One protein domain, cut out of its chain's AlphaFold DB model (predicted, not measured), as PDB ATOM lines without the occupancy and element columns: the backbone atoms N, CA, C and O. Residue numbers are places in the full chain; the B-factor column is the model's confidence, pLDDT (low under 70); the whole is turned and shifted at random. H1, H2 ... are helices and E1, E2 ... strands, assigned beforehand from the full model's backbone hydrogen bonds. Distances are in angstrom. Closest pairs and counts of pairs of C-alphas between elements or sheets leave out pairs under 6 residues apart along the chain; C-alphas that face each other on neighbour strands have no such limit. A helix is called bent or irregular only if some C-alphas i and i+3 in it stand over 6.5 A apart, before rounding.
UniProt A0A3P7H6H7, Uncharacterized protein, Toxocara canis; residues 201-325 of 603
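This is residues 201 to 325 of the 603 residues of an uncharacterized protein of Toxocara canis (UniProt A0A3P7H6H7). Two lobes of similar build stand side by side, each a two-stranded hairpin with one helix packed over it: E1 and E2 with H1 in the first, E3 and E4 with H4 in the second. The short helix H2 lies between the lobes, on the stretch that joins them, and the four-residue H3 sits at the far end of the second lobe, just before E3. The printed part has 125 residues with four named helices and four named strands, in the order E1 E2 H1 H2 H3 E3 E4 H4; both sheets are antiparallel. The class is mixed, helices and strands, with under half of the residues in named elements. The whole is compact, with a radius of gyration of the C-alphas of 16.0 A and spans of 40 by 37 by 21 A.

Look first at E1, residues 216 to 222, and E2, residues 227 to 233, a hairpin with a tight link, antiparallel at 147 degrees. Here N 218 and O 231 are 2.9 A apart, within hydrogen-bond range. H1, residues 246 to 256, comes closest to E2 at the C-alphas of Cys 228 and Cys 249, 6.1 A apart. In the other lobe E3, residues 286 to 292, and E4, residues 297 to 303, form a hairpin, antiparallel at 148 degrees, with N 290 and O 299 2.8 A apart. H4, residues 316 to 323, comes closest to E4 at the C-alphas of Cys 298 and Cys 319, 6.1 A apart. H2, residues 261 to 265, only just touches H4, with 3 pairs of C-alphas within 8 A, the closest those of Glu 263 and Val 322, 5.9 A apart. H1 and H2 are close but not clearly touching, their closest C-alphas being those of Phe 256 and Thr 264, 6.7 A apart. H3, residues 281 to 284, touches no helix. In H2 and H4 every O i to N i+4 pair is within hydrogen-bond range, in H1 5 of 7, and H3 is too short for such a pair.

Find C-alpha 216 at (212.627, 182.563, 93.072); from there E1 runs 18.1 A, and E2 returns over 17.9 A. H1 is 15.1 A long and irregular, with C-alphas 252 and 255 7.4 A apart. H2 spans 6.5 A and H3 5.7 A. E3 begins at C-alpha 286, (236.821, 151.410, 87.815), and runs 18.6 A; E4 runs 18.1 A. H4, 10.5 A long, ends at C-alpha 323, (216.194, 147.233, 88.126).

The C-alphas of Glu 214 and Ser 317, the two farthest apart, are 45.6 A from each other. The printed part has no cut. The links E2 to H1, H2 to H3 and E4 to H4 are long. The mean pLDDT of the printed part is 75.9, and 27 residues are under 70, among them 244 to 248 and 293 to 297.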
ATOM      1  N   TYR A 201     213.369 162.136  83.028       67.75
ATOM      2  CA  TYR A 201     214.686 162.192  83.684       67.75
ATOM      3  C   TYR A 201     214.843 163.419  84.582       67.75
ATOM      4  O   TYR A 201     215.480 163.339  85.632       67.75
ATOM      5  N   ARG A 202     214.203 164.536  84.209       76.06
ATOM      6  CA  ARG A 202     214.272 165.805  84.940       76.06
ATOM      7  C   ARG A 202     213.756 165.683  86.374       76.06
ATOM      8  O   ARG A 202     214.209 166.402  87.243       76.06
ATOM      9  N   CYS A 203     212.851 164.748  86.653       84.25
ATOM     10  CA  CYS A 203     212.352 164.494  88.005       84.25
ATOM     11  C   CYS A 203     213.380 163.825  88.923       84.25
ATOM     12  O   CYS A 203     213.245 163.883  90.141       84.25
ATOM     13  N   LEU A 204     214.364 163.137  88.348       84.50
ATOM     14  CA  LEU A 204     215.281 162.261  89.074       84.50
ATOM     15  C   LEU A 204     216.651 162.902  89.316       84.50
ATOM     16  O   LEU A 204     217.483 162.332  90.025       84.50
ATOM     17  N   GLU A 205     216.887 164.083  88.742       82.56
ATOM     18  CA  GLU A 205     218.058 164.902  89.041       82.56
ATOM     19  C   GLU A 205     217.972 165.480  90.463       82.56
ATOM     20  O   GLU A 205     216.895 165.599  91.041       82.56
ATOM     21  N   GLU A 206     219.096 165.872  91.061       84.12
ATOM     22  CA  GLU A 206     219.061 166.526  92.377       84.12
ATOM     23  C   GLU A 206     218.501 167.951  92.295       84.12
ATOM     24  O   GLU A 206     218.502 168.562  91.231       84.12
ATOM     25  N   LYS A 207     218.067 168.545  93.414       89.62
ATOM     26  CA  LYS A 207     217.735 169.978  93.397       89.62
ATOM     27  C   LYS A 207     218.986 170.796  93.094       89.62
ATOM     28  O   LYS A 207     220.001 170.657  93.774       89.62
ATOM     29  N   SER A 208     218.894 171.711  92.138       87.75
ATOM     30  CA  SER A 208     219.988 172.628  91.825       87.75
ATOM     31  C   SER A 208     219.538 174.080  91.985       87.75
ATOM     32  O   SER A 208     218.862 174.625  91.107       87.75
ATOM     33  N   PRO A 209     219.891 174.741  93.107       86.19
ATOM     34  CA  PRO A 209     219.587 176.153  93.327       86.19
ATOM     35  C   PRO A 209     220.190 177.066  92.258       86.19
ATOM     36  O   PRO A 209     219.636 178.130  92.007       86.19
ATOM     37  N   GLY A 210     221.281 176.667  91.604       86.06
ATOM     38  CA  GLY A 210     222.031 177.514  90.676       86.06
ATOM     39  C   GLY A 210     223.050 178.414  91.384       86.06
ATOM     40  O   GLY A 210     223.278 178.278  92.584       86.06
ATOM     41  N   MET A 211     223.689 179.311  90.628       83.56
ATOM     42  CA  MET A 211     224.828 180.123  91.100       83.56
ATOM     43  C   MET A 211     224.545 181.633  91.151       83.56
ATOM     44  O   MET A 211     225.452 182.423  91.415       83.56
ATOM     45  N   CYS A 212     223.310 182.054  90.881       86.50
ATOM     46  CA  CYS A 212     222.934 183.466  90.885       86.50
ATOM     47  C   CYS A 212     222.561 183.977  92.290       86.50
ATOM     48  O   CYS A 212     222.586 183.240  93.276       86.50
ATOM     49  N   LYS A 213     222.267 185.280  92.403       81.44
ATOM     50  CA  LYS A 213     221.993 185.949  93.690       81.44
ATOM     51  C   LYS A 213     220.504 186.130  94.004       81.44
ATOM     52  O   LYS A 213     220.163 186.361  95.162       81.44
ATOM     53  N   GLU A 214     219.636 186.057  93.001       70.56
ATOM     54  CA  GLU A 214     218.188 186.225  93.162       70.56
ATOM     55  C   GLU A 214     217.584 184.984  93.837       70.56
ATOM     56  O   GLU A 214     218.260 183.973  93.991       70.56
ATOM     57  N   LYS A 215     216.342 185.044  94.328       76.31
ATOM     58  CA  LYS A 215     215.672 183.880  94.935       76.31
ATOM     59  C   LYS A 215     214.222 183.814  94.482       76.31
ATOM     60  O   LYS A 215     213.377 184.564  94.963       76.31
ATOM     61  N   TYR A 216     213.948 182.874  93.592       65.06
ATOM     62  CA  TYR A 216     212.627 182.563  93.072       65.06
ATOM     63  C   TYR A 216     212.085 181.295  93.742       65.06
ATOM     64  O   TYR A 216     212.817 180.305  93.846       65.06
ATOM     65  N   PRO A 217     210.822 181.285  94.204       62.84
ATOM     66  CA  PRO A 217     210.199 180.068  94.702       62.84
ATOM     67  C   PRO A 217     210.005 179.079  93.547       62.84
ATOM     68  O   PRO A 217     209.426 179.420  92.517       62.84
ATOM     69  N   ALA A 218     210.477 177.854  93.732       72.81
ATOM     70  CA  ALA A 218     210.311 176.750  92.797       72.81
ATOM     71  C   ALA A 218     210.045 175.452  93.571       72.81
ATOM     72  O   ALA A 218     210.150 175.408  94.795       72.81
ATOM     73  N   TYR A 219     209.697 174.388  92.863       79.69
ATOM     74  CA  TYR A 219     209.481 173.049  93.399       79.69
ATOM     75  C   TYR A 219     210.397 172.062  92.686       79.69
ATOM     76  O   TYR A 219     210.691 172.238  91.508       79.69
ATOM     77  N   TYR A 220     210.841 171.029  93.389       88.62
ATOM     78  CA  TYR A 220     211.601 169.915  92.824       88.62
ATOM     79  C   TYR A 220     211.032 168.603  93.357       88.62
ATOM     80  O   TYR A 220     210.430 168.577  94.435       88.62
ATOM     81  N   TYR A 221     211.204 167.514  92.618       88.06
ATOM     82  CA  TYR A 221     210.848 166.185  93.091       88.06
ATOM     83  C   TYR A 221     211.973 165.626  93.961       88.06
ATOM     84  O   TYR A 221     213.097 165.434  93.501       88.06
ATOM     85  N   ASP A 222     211.672 165.377  95.233       86.62
ATOM     86  CA  ASP A 222     212.598 164.761  96.173       86.62
ATOM     87  C   ASP A 222     212.421 163.239  96.108       86.62
ATOM     88  O   ASP A 222     211.440 162.699  96.628       86.62
ATOM     89  N   LYS A 223     213.357 162.544  95.444       84.25
ATOM     90  CA  LYS A 223     213.295 161.083  95.277       84.25
ATOM     91  C   LYS A 223     213.424 160.319  96.600       84.25
ATOM     92  O   LYS A 223     212.815 159.261  96.737       84.25
ATOM     93  N   GLU A 224     214.126 160.874  97.591       84.31
ATOM     94  CA  GLU A 224     214.270 160.267  98.923       84.31
ATOM     95  C   GLU A 224     212.942 160.304  99.684       84.31
ATOM     96  O   GLU A 224     212.515 159.312 100.277       84.31
ATOM     97  N   LYS A 225     212.236 161.440  99.612       82.12
ATOM     98  CA  LYS A 225     210.915 161.613 100.243       82.12
ATOM     99  C   LYS A 225     209.744 161.174  99.363       82.12
ATOM    100  O   LYS A 225     208.603 161.198  99.829       82.12
ATOM    101  N   ARG A 226     210.012 160.814  98.105       78.88
ATOM    102  CA  ARG A 226     209.035 160.438  97.067       78.88
ATOM    103  C   ARG A 226     207.908 161.463  96.909       78.88
ATOM    104  O   ARG A 226     206.737 161.105  96.772       78.88
ATOM    105  N   ARG A 227     208.244 162.753  96.998       82.94
ATOM    106  CA  ARG A 227     207.271 163.850  96.887       82.94
ATOM    107  C   ARG A 227     207.926 165.147  96.436       82.94
ATOM    108  O   ARG A 227     209.112 165.367  96.643       82.94
ATOM    109  N   CYS A 228     207.120 166.030  95.866       84.50
ATOM    110  CA  CYS A 228     207.559 167.362  95.480       84.50
ATOM    111  C   CYS A 228     207.718 168.287  96.691       84.50
ATOM    112  O   CYS A 228     206.824 168.377  97.533       84.50
ATOM    113  N   GLU A 229     208.844 168.990  96.751       86.25
ATOM    114  CA  GLU A 229     209.235 169.889  97.837       86.25
ATOM    115  C   GLU A 229     209.580 171.279  97.277       86.25
ATOM    116  O   GLU A 229     210.131 171.383  96.177       86.25
ATOM    117  N   PRO A 230     209.277 172.368  98.002       79.19
ATOM    118  CA  PRO A 230     209.679 173.707  97.594       79.19
ATOM    119  C   PRO A 230     211.189 173.928  97.792       79.19
ATOM    120  O   PRO A 230     211.788 173.456  98.761       79.19
ATOM    121  N   PHE A 231     211.809 174.711  96.910       86.81
ATOM    122  CA  PHE A 231     213.176 175.211  97.054       86.81
ATOM    123  C   PHE A 231     213.329 176.623  96.468       86.81
ATOM    124  O   PHE A 231     212.478 177.102  95.720       86.81
ATOM    125  N   ALA A 232     214.414 177.312  96.835       82.69
ATOM    126  CA  ALA A 232     214.744 178.630  96.299       82.69
ATOM    127  C   ALA A 232     215.715 178.489  95.117       82.69
ATOM    128  O   ALA A 232     216.870 178.106  95.310       82.69
ATOM    129  N   TYR A 233     215.247 178.809  93.913       81.69
ATOM    130  CA  TYR A 233     216.064 178.852  92.704       81.69
ATOM    131  C   TYR A 233     216.683 180.239  92.520       81.69
ATOM    132  O   TYR A 233     216.028 181.254  92.735       81.69
ATOM    133  N   THR A 234     217.942 180.287  92.102       79.19
ATOM    134  CA  THR A 234     218.732 181.516  92.145       79.19
ATOM    135  C   THR A 234     218.581 182.445  90.942       79.19
ATOM    136  O   THR A 234     219.159 183.527  90.934       79.19
ATOM    137  N   GLY A 235     217.826 182.041  89.918       69.06
ATOM    138  CA  GLY A 235     217.597 182.829  88.699       69.06
ATOM    139  C   GLY A 235     218.429 182.382  87.495       69.06
ATOM    140  O   GLY A 235     217.959 182.499  86.368       69.06
ATOM    141  N   CYS A 236     219.590 181.751  87.701       73.56
ATOM    142  CA  CYS A 236     220.401 181.175  86.620       73.56
ATOM    143  C   CYS A 236     221.000 179.807  86.977       73.56
ATOM    144  O   CYS A 236     221.015 179.406  88.142       73.56
ATOM    145  N   ALA A 237     221.539 179.118  85.964       79.00
ATOM    146  CA  ALA A 237     222.008 177.736  86.051       79.00
ATOM    147  C   ALA A 237     220.887 176.790  86.532       79.00
ATOM    148  O   ALA A 237     219.719 176.960  86.172       79.00
ATOM    149  N   GLY A 238     221.231 175.782  87.327       75.44
ATOM    150  CA  GLY A 238     220.278 174.770  87.762       75.44
ATOM    151  C   GLY A 238     220.214 173.573  86.815       75.44
ATOM    152  O   GLY A 238     221.072 173.396  85.954       75.44
ATOM    153  N   ASN A 239     219.186 172.753  86.997       77.44
ATOM    154  CA  ASN A 239     218.890 171.589  86.168       77.44
ATOM    155  C   ASN A 239     217.376 171.466  85.932       77.44
ATOM    156  O   ASN A 239     216.610 172.375  86.279       77.44
ATOM    157  N   GLY A 240     216.954 170.377  85.289       77.62
ATOM    158  CA  GLY A 240     215.577 170.152  84.868       77.62
ATOM    159  C   GLY A 240     214.623 169.782  86.006       77.62
ATOM    160  O   GLY A 240     213.411 169.913  85.818       77.62
ATOM    161  N   ASN A 241     215.123 169.403  87.192       86.69
ATOM    162  CA  ASN A 241     214.304 169.173  88.393       86.69
ATOM    163  C   ASN A 241     213.835 170.487  89.035       86.69
ATOM    164  O   ASN A 241     214.091 170.780  90.208       86.69
ATOM    165  N   ARG A 242     213.184 171.331  88.237       81.50
ATOM    166  CA  ARG A 242     212.711 172.648  88.638       81.50
ATOM    167  C   ARG A 242     211.360 172.928  88.011       81.50
ATOM    168  O   ARG A 242     211.230 173.132  86.808       81.50
ATOM    169  N   PHE A 243     210.372 173.058  88.876       78.12
ATOM    170  CA  PHE A 243     208.987 173.296  88.530       78.12
ATOM    171  C   PHE A 243     208.524 174.606  89.146       78.12
ATOM    172  O   PHE A 243     208.859 174.928  90.286       78.12
ATOM    173  N   LEU A 244     207.736 175.372  88.404       59.41
ATOM    174  CA  LEU A 244     207.208 176.643  88.891       59.41
ATOM    175  C   LEU A 244     206.124 176.422  89.958       59.41
ATOM    176  O   LEU A 244     205.954 177.242  90.858       59.41
ATOM    177  N   THR A 245     205.402 175.298  89.885       54.16
ATOM    178  CA  THR A 245     204.319 174.963  90.817       54.16
ATOM    179  C   THR A 245     204.448 173.544  91.369       54.16
ATOM    180  O   THR A 245     204.984 172.647  90.714       54.16
ATOM    181  N   LEU A 246     203.900 173.326  92.570       60.62
ATOM    182  CA  LEU A 246     203.824 172.002  93.196       60.62
ATOM    183  C   LEU A 246     203.119 170.989  92.285       60.62
ATOM    184  O   LEU A 246     203.545 169.843  92.189       60.62
ATOM    185  N   GLN A 247     202.067 171.430  91.592       53.62
ATOM    186  CA  GLN A 247     201.260 170.592  90.714       53.62
ATOM    187  C   GLN A 247     202.009 170.198  89.439       53.62
ATOM    188  O   GLN A 247     201.929 169.043  89.052       53.62
ATOM    189  N   GLN A 248     202.792 171.106  88.841       58.09
ATOM    190  CA  GLN A 248     203.643 170.794  87.685       58.09
ATOM    191  C   GLN A 248     204.699 169.735  88.037       58.09
ATOM    192  O   GLN A 248     204.973 168.831  87.251       58.09
ATOM    193  N   CYS A 249     205.261 169.825  89.244       72.94
ATOM    194  CA  CYS A 249     206.160 168.800  89.758       72.94
ATOM    195  C   CYS A 249     205.428 167.465  89.954       72.94
ATOM    196  O   CYS A 249     205.903 166.428  89.504       72.94
ATOM    197  N   GLN A 250     204.254 167.480  90.594       75.62
ATOM    198  CA  GLN A 250     203.488 166.265  90.869       75.62
ATOM    199  C   GLN A 250     203.022 165.583  89.578       75.62
ATOM    200  O   GLN A 250     203.259 164.394  89.421       75.62
ATOM    201  N   SER A 251     202.429 166.305  88.626       61.59
ATOM    202  CA  SER A 251     201.967 165.714  87.363       61.59
ATOM    203  C   SER A 251     203.113 165.108  86.552       61.59
ATOM    204  O   SER A 251     202.953 164.025  86.004       61.59
ATOM    205  N   THR A 252     204.287 165.749  86.540       69.81
ATOM    206  CA  THR A 252     205.459 165.223  85.826       69.81
ATOM    207  C   THR A 252     206.084 164.024  86.555       69.81
ATOM    208  O   THR A 252     206.502 163.054  85.929       69.81
ATOM    209  N   CYS A 253     206.186 164.082  87.887       79.81
ATOM    210  CA  CYS A 253     207.061 163.188  88.649       79.81
ATOM    211  C   CYS A 253     206.330 162.122  89.474       79.81
ATOM    212  O   CYS A 253     206.978 161.222  90.008       79.81
ATOM    213  N   ASN A 254     204.995 162.166  89.567       74.12
ATOM    214  CA  ASN A 254     204.206 161.199  90.340       74.12
ATOM    215  C   ASN A 254     204.376 159.753  89.860       74.12
ATOM    216  O   ASN A 254     204.223 158.842  90.673       74.12
ATOM    217  N   GLN A 255     204.755 159.532  88.596       70.38
ATOM    218  CA  GLN A 255     205.100 158.202  88.080       70.38
ATOM    219  C   GLN A 255     206.228 157.522  88.881       70.38
ATOM    220  O   GLN A 255     206.298 156.300  88.954       70.38
ATOM    221  N   PHE A 256     207.077 158.305  89.554       77.25
ATOM    222  CA  PHE A 256     208.171 157.806  90.385       77.25
ATOM    223  C   PHE A 256     207.801 157.667  91.870       77.25
ATOM    224  O   PHE A 256     208.629 157.218  92.661       77.25
ATOM    225  N   ARG A 257     206.572 158.025  92.283       74.69
ATOM    226  CA  ARG A 257     206.139 158.035  93.699       74.69
ATOM    227  C   ARG A 257     206.157 156.646  94.339       74.69
ATOM    228  O   ARG A 257     206.389 156.511  95.540       74.69
ATOM    229  N   LEU A 258     205.866 155.621  93.541       69.69
ATOM    230  CA  LEU A 258     205.796 154.229  93.989       69.69
ATOM    231  C   LEU A 258     207.161 153.533  93.969       69.69
ATOM    232  O   LEU A 258     207.292 152.454  94.543       69.69
ATOM    233  N   LEU A 259     208.173 154.161  93.370       71.25
ATOM    234  CA  LEU A 259     209.518 153.615  93.269       71.25
ATOM    235  C   LEU A 259     210.365 154.022  94.476       71.25
ATOM    236  O   LEU A 259     210.276 155.139  94.993       71.25
ATOM    237  N   SER A 260     211.207 153.107  94.940       78.06
ATOM    238  CA  SER A 260     212.270 153.426  95.887       78.06
ATOM    239  C   SER A 260     213.374 154.264  95.230       78.06
ATOM    240  O   SER A 260     213.534 154.206  94.010       78.06
ATOM    241  N   PRO A 261     214.182 155.008  96.011       78.00
ATOM    242  CA  PRO A 261     215.300 155.780  95.464       78.00
ATOM    243  C   PRO A 261     216.235 154.937  94.579       78.00
ATOM    244  O   PRO A 261     216.562 155.334  93.465       78.00
ATOM    245  N   LEU A 262     216.553 153.712  95.013       75.75
ATOM    246  CA  LEU A 262     217.362 152.763  94.241       75.75
ATOM    247  C   LEU A 262     216.686 152.304  92.939       75.75
ATOM    248  O   LEU A 262     217.366 152.082  91.944       75.75
ATOM    249  N   GLU A 263     215.360 152.160  92.915       79.75
ATOM    250  CA  GLU A 263     214.626 151.812  91.691       79.75
ATOM    251  C   GLU A 263     214.528 152.996  90.728       79.75
ATOM    252  O   GLU A 263     214.558 152.799  89.515       79.75
ATOM    253  N   THR A 264     214.447 154.228  91.243       80.62
ATOM    254  CA  THR A 264     214.476 155.426  90.394       80.62
ATOM    255  C   THR A 264     215.820 155.605  89.697       80.62
ATOM    256  O   THR A 264     215.863 156.067  88.562       80.62
ATOM    257  N   ASP A 265     216.914 155.159  90.314       85.19
ATOM    258  CA  ASP A 265     218.244 155.235  89.719       85.19
ATOM    259  C   ASP A 265     218.362 154.420  88.421       85.19
ATOM    260  O   ASP A 265     219.096 154.807  87.516       85.19
ATOM    261  N   CYS A 266     217.574 153.354  88.266       84.81
ATOM    262  CA  CYS A 266     217.503 152.566  87.031       84.81
ATOM    263  C   CYS A 266     216.997 153.375  85.827       84.81
ATOM    264  O   CYS A 266     217.208 152.986  84.681       84.81
ATOM    265  N   TYR A 267     216.317 154.492  86.080       80.88
ATOM    266  CA  TYR A 267     215.811 155.394  85.058       80.88
ATOM    267  C   TYR A 267     216.778 156.528  84.751       80.88
ATOM    268  O   TYR A 267     216.413 157.381  83.969       80.88
ATOM    269  N   LEU A 268     217.972 156.606  85.340       78.94
ATOM    270  CA  LEU A 268     218.939 157.651  84.988       78.94
ATOM    271  C   LEU A 268     219.789 157.216  83.779       78.94
ATOM    272  O   LEU A 268     220.055 156.025  83.618       78.94
ATOM    273  N   PRO A 269     220.247 158.144  82.917       77.69
ATOM    274  CA  PRO A 269     221.087 157.794  81.772       77.69
ATOM    275  C   PRO A 269     222.455 157.261  82.220       77.69
ATOM    276  O   PRO A 269     222.883 157.485  83.352       77.69
ATOM    277  N   LEU A 270     223.189 156.599  81.326       78.56
ATOM    278  CA  LEU A 270     224.583 156.234  81.593       78.56
ATOM    279  C   LEU A 270     225.412 157.492  81.889       78.56
ATOM    280  O   LEU A 270     225.428 158.430  81.093       78.56
ATOM    281  N   SER A 271     226.149 157.500  83.002       79.00
ATOM    282  CA  SER A 271     227.060 158.596  83.331       79.00
ATOM    283  C   SER A 271     228.420 158.087  83.794       79.00
ATOM    284  O   SER A 271     228.561 157.507  84.870       79.00
ATOM    285  N   VAL A 272     229.447 158.346  82.979       75.75
ATOM    286  CA  VAL A 272     230.840 157.939  83.235       75.75
ATOM    287  C   VAL A 272     231.522 158.765  84.334       75.75
ATOM    288  O   VAL A 272     232.581 158.378  84.826       75.75
ATOM    289  N   GLY A 273     230.899 159.862  84.775       75.88
ATOM    290  CA  GLY A 273     231.489 160.802  85.725       75.88
ATOM    291  C   GLY A 273     232.507 161.747  85.084       75.88
ATOM    292  O   GLY A 273     232.836 161.633  83.905       75.88
ATOM    293  N   ASN A 274     233.004 162.707  85.862       77.06
ATOM    294  CA  ASN A 274     233.890 163.783  85.394       77.06
ATOM    295  C   ASN A 274     235.313 163.716  85.980       77.06
ATOM    296  O   ASN A 274     236.127 164.598  85.729       77.06
ATOM    297  N   GLY A 275     235.648 162.657  86.721       75.56
ATOM    298  CA  GLY A 275     236.933 162.523  87.420       75.56
ATOM    299  C   GLY A 275     238.159 162.226  86.544       75.56
ATOM    300  O   GLY A 275     239.217 161.921  87.085       75.56
ATOM    301  N   ARG A 276     238.062 162.294  85.207       71.00
ATOM    302  CA  ARG A 276     239.121 161.857  84.269       71.00
ATOM    303  C   ARG A 276     240.470 162.561  84.482       71.00
ATOM    304  O   ARG A 276     241.504 161.939  84.275       71.00
ATOM    305  N   ALA A 277     240.454 163.828  84.891       73.19
ATOM    306  CA  ALA A 277     241.652 164.651  85.074       73.19
ATOM    307  C   ALA A 277     242.087 164.819  86.547       73.19
ATOM    308  O   ALA A 277     243.100 165.463  86.805       73.19
ATOM    309  N   ASP A 278     241.344 164.261  87.509       77.88
ATOM    310  CA  ASP A 278     241.592 164.446  88.944       77.88
ATOM    311  C   ASP A 278     242.187 163.174  89.569       77.88
ATOM    312  O   ASP A 278     241.539 162.127  89.650       77.88
ATOM    313  N   THR A 279     243.432 163.271  90.040       79.56
ATOM    314  CA  THR A 279     244.186 162.163  90.646       79.56
ATOM    315  C   THR A 279     243.577 161.639  91.947       79.56
ATOM    316  O   THR A 279     243.797 160.472  92.284       79.56
ATOM    317  N   ASN A 280     242.790 162.438  92.673       84.75
ATOM    318  CA  ASN A 280     242.050 161.956  93.839       84.75
ATOM    319  C   ASN A 280     240.813 161.156  93.429       84.75
ATOM    320  O   ASN A 280     240.531 160.126  94.038       84.75
ATOM    321  N   CYS A 281     240.133 161.568  92.361       75.25
ATOM    322  CA  CYS A 281     238.988 160.848  91.809       75.25
ATOM    323  C   CYS A 281     239.389 159.514  91.174       75.25
ATOM    324  O   CYS A 281     238.686 158.521  91.337       75.25
ATOM    325  N   GLN A 282     240.551 159.445  90.518       77.38
ATOM    326  CA  GLN A 282     241.027 158.208  89.886       77.38
ATOM    327  C   GLN A 282     241.208 157.031  90.860       77.38
ATOM    328  O   GLN A 282     241.154 155.882  90.430       77.38
ATOM    329  N   LYS A 283     241.356 157.281  92.169       81.06
ATOM    330  CA  LYS A 283     241.427 156.220  93.190       81.06
ATOM    331  C   LYS A 283     240.127 155.416  93.300       81.06
ATOM    332  O   LYS A 283     240.171 154.230  93.602       81.06
ATOM    333  N   GLU A 284     238.994 156.055  93.021       78.06
ATOM    334  CA  GLU A 284     237.652 155.457  93.055       78.06
ATOM    335  C   GLU A 284     237.171 155.006  91.662       78.06
ATOM    336  O   GLU A 284     236.059 154.479  91.506       78.06
ATOM    337  N   ALA A 285     237.994 155.215  90.626       75.12
ATOM    338  CA  ALA A 285     237.673 154.829  89.261       75.12
ATOM    339  C   ALA A 285     237.666 153.305  89.090       75.12
ATOM    340  O   ALA A 285     238.371 152.558  89.768       75.12
ATOM    341  N   GLY A 286     236.847 152.824  88.161       68.19
ATOM    342  CA  GLY A 286     236.821 151.410  87.815       68.19
ATOM    343  C   GLY A 286     235.506 150.957  87.212       68.19
ATOM    344  O   GLY A 286     234.578 151.736  86.987       68.19
ATOM    345  N   PHE A 287     235.418 149.653  86.964       68.19
ATOM    346  CA  PHE A 287     234.229 149.065  86.369       68.19
ATOM    347  C   PHE A 287     233.020 149.131  87.304       68.19
ATOM    348  O   PHE A 287     233.100 148.801  88.491       68.19
ATOM    349  N   ARG A 288     231.887 149.528  86.734       77.94
ATOM    350  CA  ARG A 288     230.562 149.548  87.351       77.94
ATOM    351  C   ARG A 288     229.542 148.990  86.363       77.94
ATOM    352  O   ARG A 288     229.857 148.722  85.205       77.94
ATOM    353  N   TYR A 289     228.324 148.790  86.833       77.56
ATOM    354  CA  TYR A 289     227.190 148.347  86.039       77.56
ATOM    355  C   TYR A 289     226.120 149.430  86.036       77.56
ATOM    356  O   TYR A 289     225.916 150.078  87.056       77.56
ATOM    357  N   TYR A 290     225.437 149.611  84.920       80.62
ATOM    358  CA  TYR A 290     224.290 150.503  84.794       80.62
ATOM    359  C   TYR A 290     223.134 149.729  84.171       80.62
ATOM    360  O   TYR A 290     223.354 148.779  83.419       80.62
ATOM    361  N   TYR A 291     221.908 150.104  84.488       76.50
ATOM    362  CA  TYR A 291     220.722 149.560  83.857       76.50
ATOM    363  C   TYR A 291     220.391 150.356  82.603       76.50
ATOM    364  O   TYR A 291     220.129 151.555  82.666       76.50
ATOM    365  N   ASN A 292     220.398 149.690  81.457       70.06
ATOM    366  CA  ASN A 292     219.925 150.276  80.223       70.06
ATOM    367  C   ASN A 292     218.420 150.004  80.105       70.06
ATOM    368  O   ASN A 292     218.017 148.854  79.905       70.06
ATOM    369  N   LYS A 293     217.605 151.055  80.251       60.62
ATOM    370  CA  LYS A 293     216.144 150.976  80.133       60.62
ATOM    371  C   LYS A 293     215.711 150.555  78.731       60.62
ATOM    372  O   LYS A 293     214.821 149.719  78.627       60.62
ATOM    373  N   ASP A 294     216.362 151.077  77.694       62.16
ATOM    374  CA  ASP A 294     216.019 150.798  76.294       62.16
ATOM    375  C   ASP A 294     216.175 149.307  75.969       62.16
ATOM    376  O   ASP A 294     215.436 148.752  75.161       62.16
ATOM    377  N   TYR A 295     217.100 148.631  76.657       55.41
ATOM    378  CA  TYR A 295     217.380 147.204  76.475       55.41
ATOM    379  C   TYR A 295     216.860 146.320  77.613       55.41
ATOM    380  O   TYR A 295     217.085 145.109  77.599       55.41
ATOM    381  N   GLY A 296     216.233 146.908  78.633       60.66
ATOM    382  CA  GLY A 296     215.736 146.194  79.811       60.66
ATOM    383  C   GLY A 296     216.797 145.369  80.560       60.66
ATOM    384  O   GLY A 296     216.465 144.362  81.189       60.66
ATOM    385  N   ARG A 297     218.088 145.730  80.475       66.50
ATOM    386  CA  ARG A 297     219.192 144.919  81.028       66.50
ATOM    387  C   ARG A 297     220.349 145.747  81.569       66.50
ATOM    388  O   ARG A 297     220.600 146.869  81.149       66.50
ATOM    389  N   CYS A 298     221.112 145.143  82.474       72.25
ATOM    390  CA  CYS A 298     222.326 145.739  83.020       72.25
ATOM    391  C   CYS A 298     223.518 145.594  82.064       72.25
ATOM    392  O   CYS A 298     223.807 144.486  81.606       72.25
ATOM    393  N   GLY A 299     224.223 146.694  81.801       61.38
ATOM    394  CA  GLY A 299     225.480 146.765  81.054       61.38
ATOM    395  C   GLY A 299     226.648 147.177  81.954       61.38
ATOM    396  O   GLY A 299     226.442 147.781  83.004       61.38
ATOM    397  N   LYS A 300     227.881 146.830  81.574       65.75
ATOM    398  CA  LYS A 300     229.113 147.194  82.297       65.75
ATOM    399  C   LYS A 300     229.715 148.460  81.675       65.75
ATOM    400  O   LYS A 300     229.722 148.581  80.458       65.75
ATOM    401  N   PHE A 301     230.234 149.378  82.487       68.38
ATOM    402  CA  PHE A 301     230.893 150.605  82.026       68.38
ATOM    403  C   PHE A 301     232.054 151.005  82.948       68.38
ATOM    404  O   PHE A 301     232.156 150.517  84.077       68.38
ATOM    405  N   TRP A 302     232.938 151.883  82.474       67.00
ATOM    406  CA  TRP A 302     234.028 152.441  83.277       67.00
ATOM    407  C   TRP A 302     233.609 153.772  83.912       67.00
ATOM    408  O   TRP A 302     233.255 154.716  83.206       67.00
ATOM    409  N   TYR A 303     233.652 153.853  85.241       73.88
ATOM    410  CA  TYR A 303     233.382 155.073  85.996       73.88
ATOM    411  C   TYR A 303     234.695 155.775  86.355       73.88
ATOM    412  O   TYR A 303     235.608 155.140  86.878       73.88
ATOM    413  N   PHE A 304     234.780 157.088  86.130       76.62
ATOM    414  CA  PHE A 304     235.986 157.893  86.366       76.62
ATOM    415  C   PHE A 304     236.171 158.358  87.821       76.62
ATOM    416  O   PHE A 304     236.998 159.225  88.089       76.62
ATOM    417  N   GLY A 305     235.405 157.806  88.763       70.94
ATOM    418  CA  GLY A 305     235.651 157.949  90.201       70.94
ATOM    419  C   GLY A 305     235.022 159.167  90.886       70.94
ATOM    420  O   GLY A 305     234.807 159.124  92.091       70.94
ATOM    421  N   CYS A 306     234.625 160.200  90.135       80.25
ATOM    422  CA  CYS A 306     233.868 161.347  90.658       80.25
ATOM    423  C   CYS A 306     232.671 161.736  89.786       80.25
ATOM    424  O   CYS A 306     232.630 161.460  88.584       80.25
ATOM    425  N   GLY A 307     231.678 162.367  90.420       81.75
ATOM    426  CA  GLY A 307     230.423 162.773  89.788       81.75
ATOM    427  C   GLY A 307     229.579 161.575  89.355       81.75
ATOM    428  O   GLY A 307     229.573 160.528  90.009       81.75
ATOM    429  N   GLY A 308     228.905 161.711  88.218       77.44
ATOM    430  CA  GLY A 308     228.014 160.682  87.694       77.44
ATOM    431  C   GLY A 308     226.594 160.808  88.237       77.44
ATOM    432  O   GLY A 308     226.205 161.858  88.743       77.44
ATOM    433  N   ASN A 309     225.823 159.730  88.134       81.00
ATOM    434  CA  ASN A 309     224.469 159.656  88.672       81.00
ATOM    435  C   ASN A 309     224.215 158.292  89.343       81.00
ATOM    436  O   ASN A 309     225.120 157.456  89.435       81.00
ATOM    437  N   GLY A 310     222.997 158.095  89.853       82.69
ATOM    438  CA  GLY A 310     222.623 156.924  90.643       82.69
ATOM    439  C   GLY A 310     222.568 155.603  89.871       82.69
ATOM    440  O   GLY A 310     222.622 154.552  90.506       82.69
ATOM    441  N   ASN A 311     222.531 155.613  88.527       84.44
ATOM    442  CA  ASN A 311     222.508 154.393  87.707       84.44
ATOM    443  C   ASN A 311     223.886 153.711  87.647       84.44
ATOM    444  O   ASN A 311     224.499 153.543  86.591       84.44
ATOM    445  N   ARG A 312     224.426 153.381  88.819       85.06
ATOM    446  CA  ARG A 312     225.795 152.923  89.003       85.06
ATOM    447  C   ARG A 312     225.857 151.905  90.131       85.06
ATOM    448  O   ARG A 312     225.920 152.231  91.312       85.06
ATOM    449  N   PHE A 313     225.954 150.651  89.736       83.88
ATOM    450  CA  PHE A 313     226.001 149.490  90.603       83.88
ATOM    451  C   PHE A 313     227.398 148.866  90.597       83.88
ATOM    452  O   PHE A 313     228.093 148.855  89.583       83.88
ATOM    453  N   PHE A 314     227.819 148.296  91.723       79.88
ATOM    454  CA  PHE A 314     229.122 147.626  91.812       79.88
ATOM    455  C   PHE A 314     229.138 146.260  91.124       79.88
ATOM    456  O   PHE A 314     230.160 145.853  90.578       79.88
ATOM    457  N   THR A 315     228.007 145.549  91.116       72.56
ATOM    458  CA  THR A 315     227.911 144.201  90.540       72.56
ATOM    459  C   THR A 315     226.716 144.071  89.603       72.56
ATOM    460  O   THR A 315     225.677 144.713  89.792       72.56
ATOM    461  N   TYR A 316     226.840 143.176  88.621       63.50
ATOM    462  CA  TYR A 316     225.749 142.826  87.716       63.50
ATOM    463  C   TYR A 316     224.503 142.354  88.480       63.50
ATOM    464  O   TYR A 316     223.394 142.794  88.194       63.50
ATOM    465  N   SER A 317     224.690 141.525  89.515       64.00
ATOM    466  CA  SER A 317     223.596 141.002  90.339       64.00
ATOM    467  C   SER A 317     222.906 142.090  91.166       64.00
ATOM    468  O   SER A 317     221.684 142.051  91.305       64.00
ATOM    469  N   SER A 318     223.642 143.090  91.675       76.00
ATOM    470  CA  SER A 318     223.027 144.261  92.322       76.00
ATOM    471  C   SER A 318     222.188 145.088  91.353       76.00
ATOM    472  O   SER A 318     221.056 145.418  91.688       76.00
ATOM    473  N   CYS A 319     222.689 145.330  90.141       76.88
ATOM    474  CA  CYS A 319     221.939 146.049  89.116       76.88
ATOM    475  C   CYS A 319     220.664 145.286  88.717       76.88
ATOM    476  O   CYS A 319     219.571 145.846  88.710       76.88
ATOM    477  N   GLN A 320     220.768 143.977  88.461       77.88
ATOM    478  CA  GLN A 320     219.609 143.169  88.080       77.88
ATOM    479  C   GLN A 320     218.559 143.098  89.186       77.88
ATOM    480  O   GLN A 320     217.370 143.216  88.909       77.88
ATOM    481  N   ARG A 321     218.973 142.896  90.441       77.62
ATOM    482  CA  ARG A 321     218.032 142.781  91.562       77.62
ATOM    483  C   ARG A 321     217.217 144.056  91.757       77.62
ATOM    484  O   ARG A 321     216.039 143.956  92.081       77.62
ATOM    485  N   VAL A 322     217.853 145.212  91.569       79.38
ATOM    486  CA  VAL A 322     217.232 146.526  91.759       79.38
ATOM    487  C   VAL A 322     216.374 146.920  90.553       79.38
ATOM    488  O   VAL A 322     215.269 147.405  90.748       79.38
ATOM    489  N   CYS A 323     216.827 146.661  89.321       77.75
ATOM    490  CA  CYS A 323     216.194 147.233  88.126       77.75
ATOM    491  C   CYS A 323     215.314 146.273  87.307       77.75
ATOM    492  O   CYS A 323     214.442 146.715  86.564       77.75
ATOM    493  N   ARG A 324     215.503 144.951  87.424       67.50
ATOM    494  CA  ARG A 324     214.815 143.954  86.573       67.50
ATOM    495  C   ARG A 324     213.359 143.688  86.982       67.50
ATOM    496  O   ARG A 324     212.607 143.114  86.208       67.50
ATOM    497  N   ARG A 325     212.960 144.062  88.204       59.56
ATOM    498  CA  ARG A 325     211.567 143.938  88.685       59.56
ATOM    499  C   ARG A 325     210.718 145.171  88.378       59.56
ATOM    500  O   ARG A 325     209.494 145.081  88.365       59.56
TER     501      ARG A 325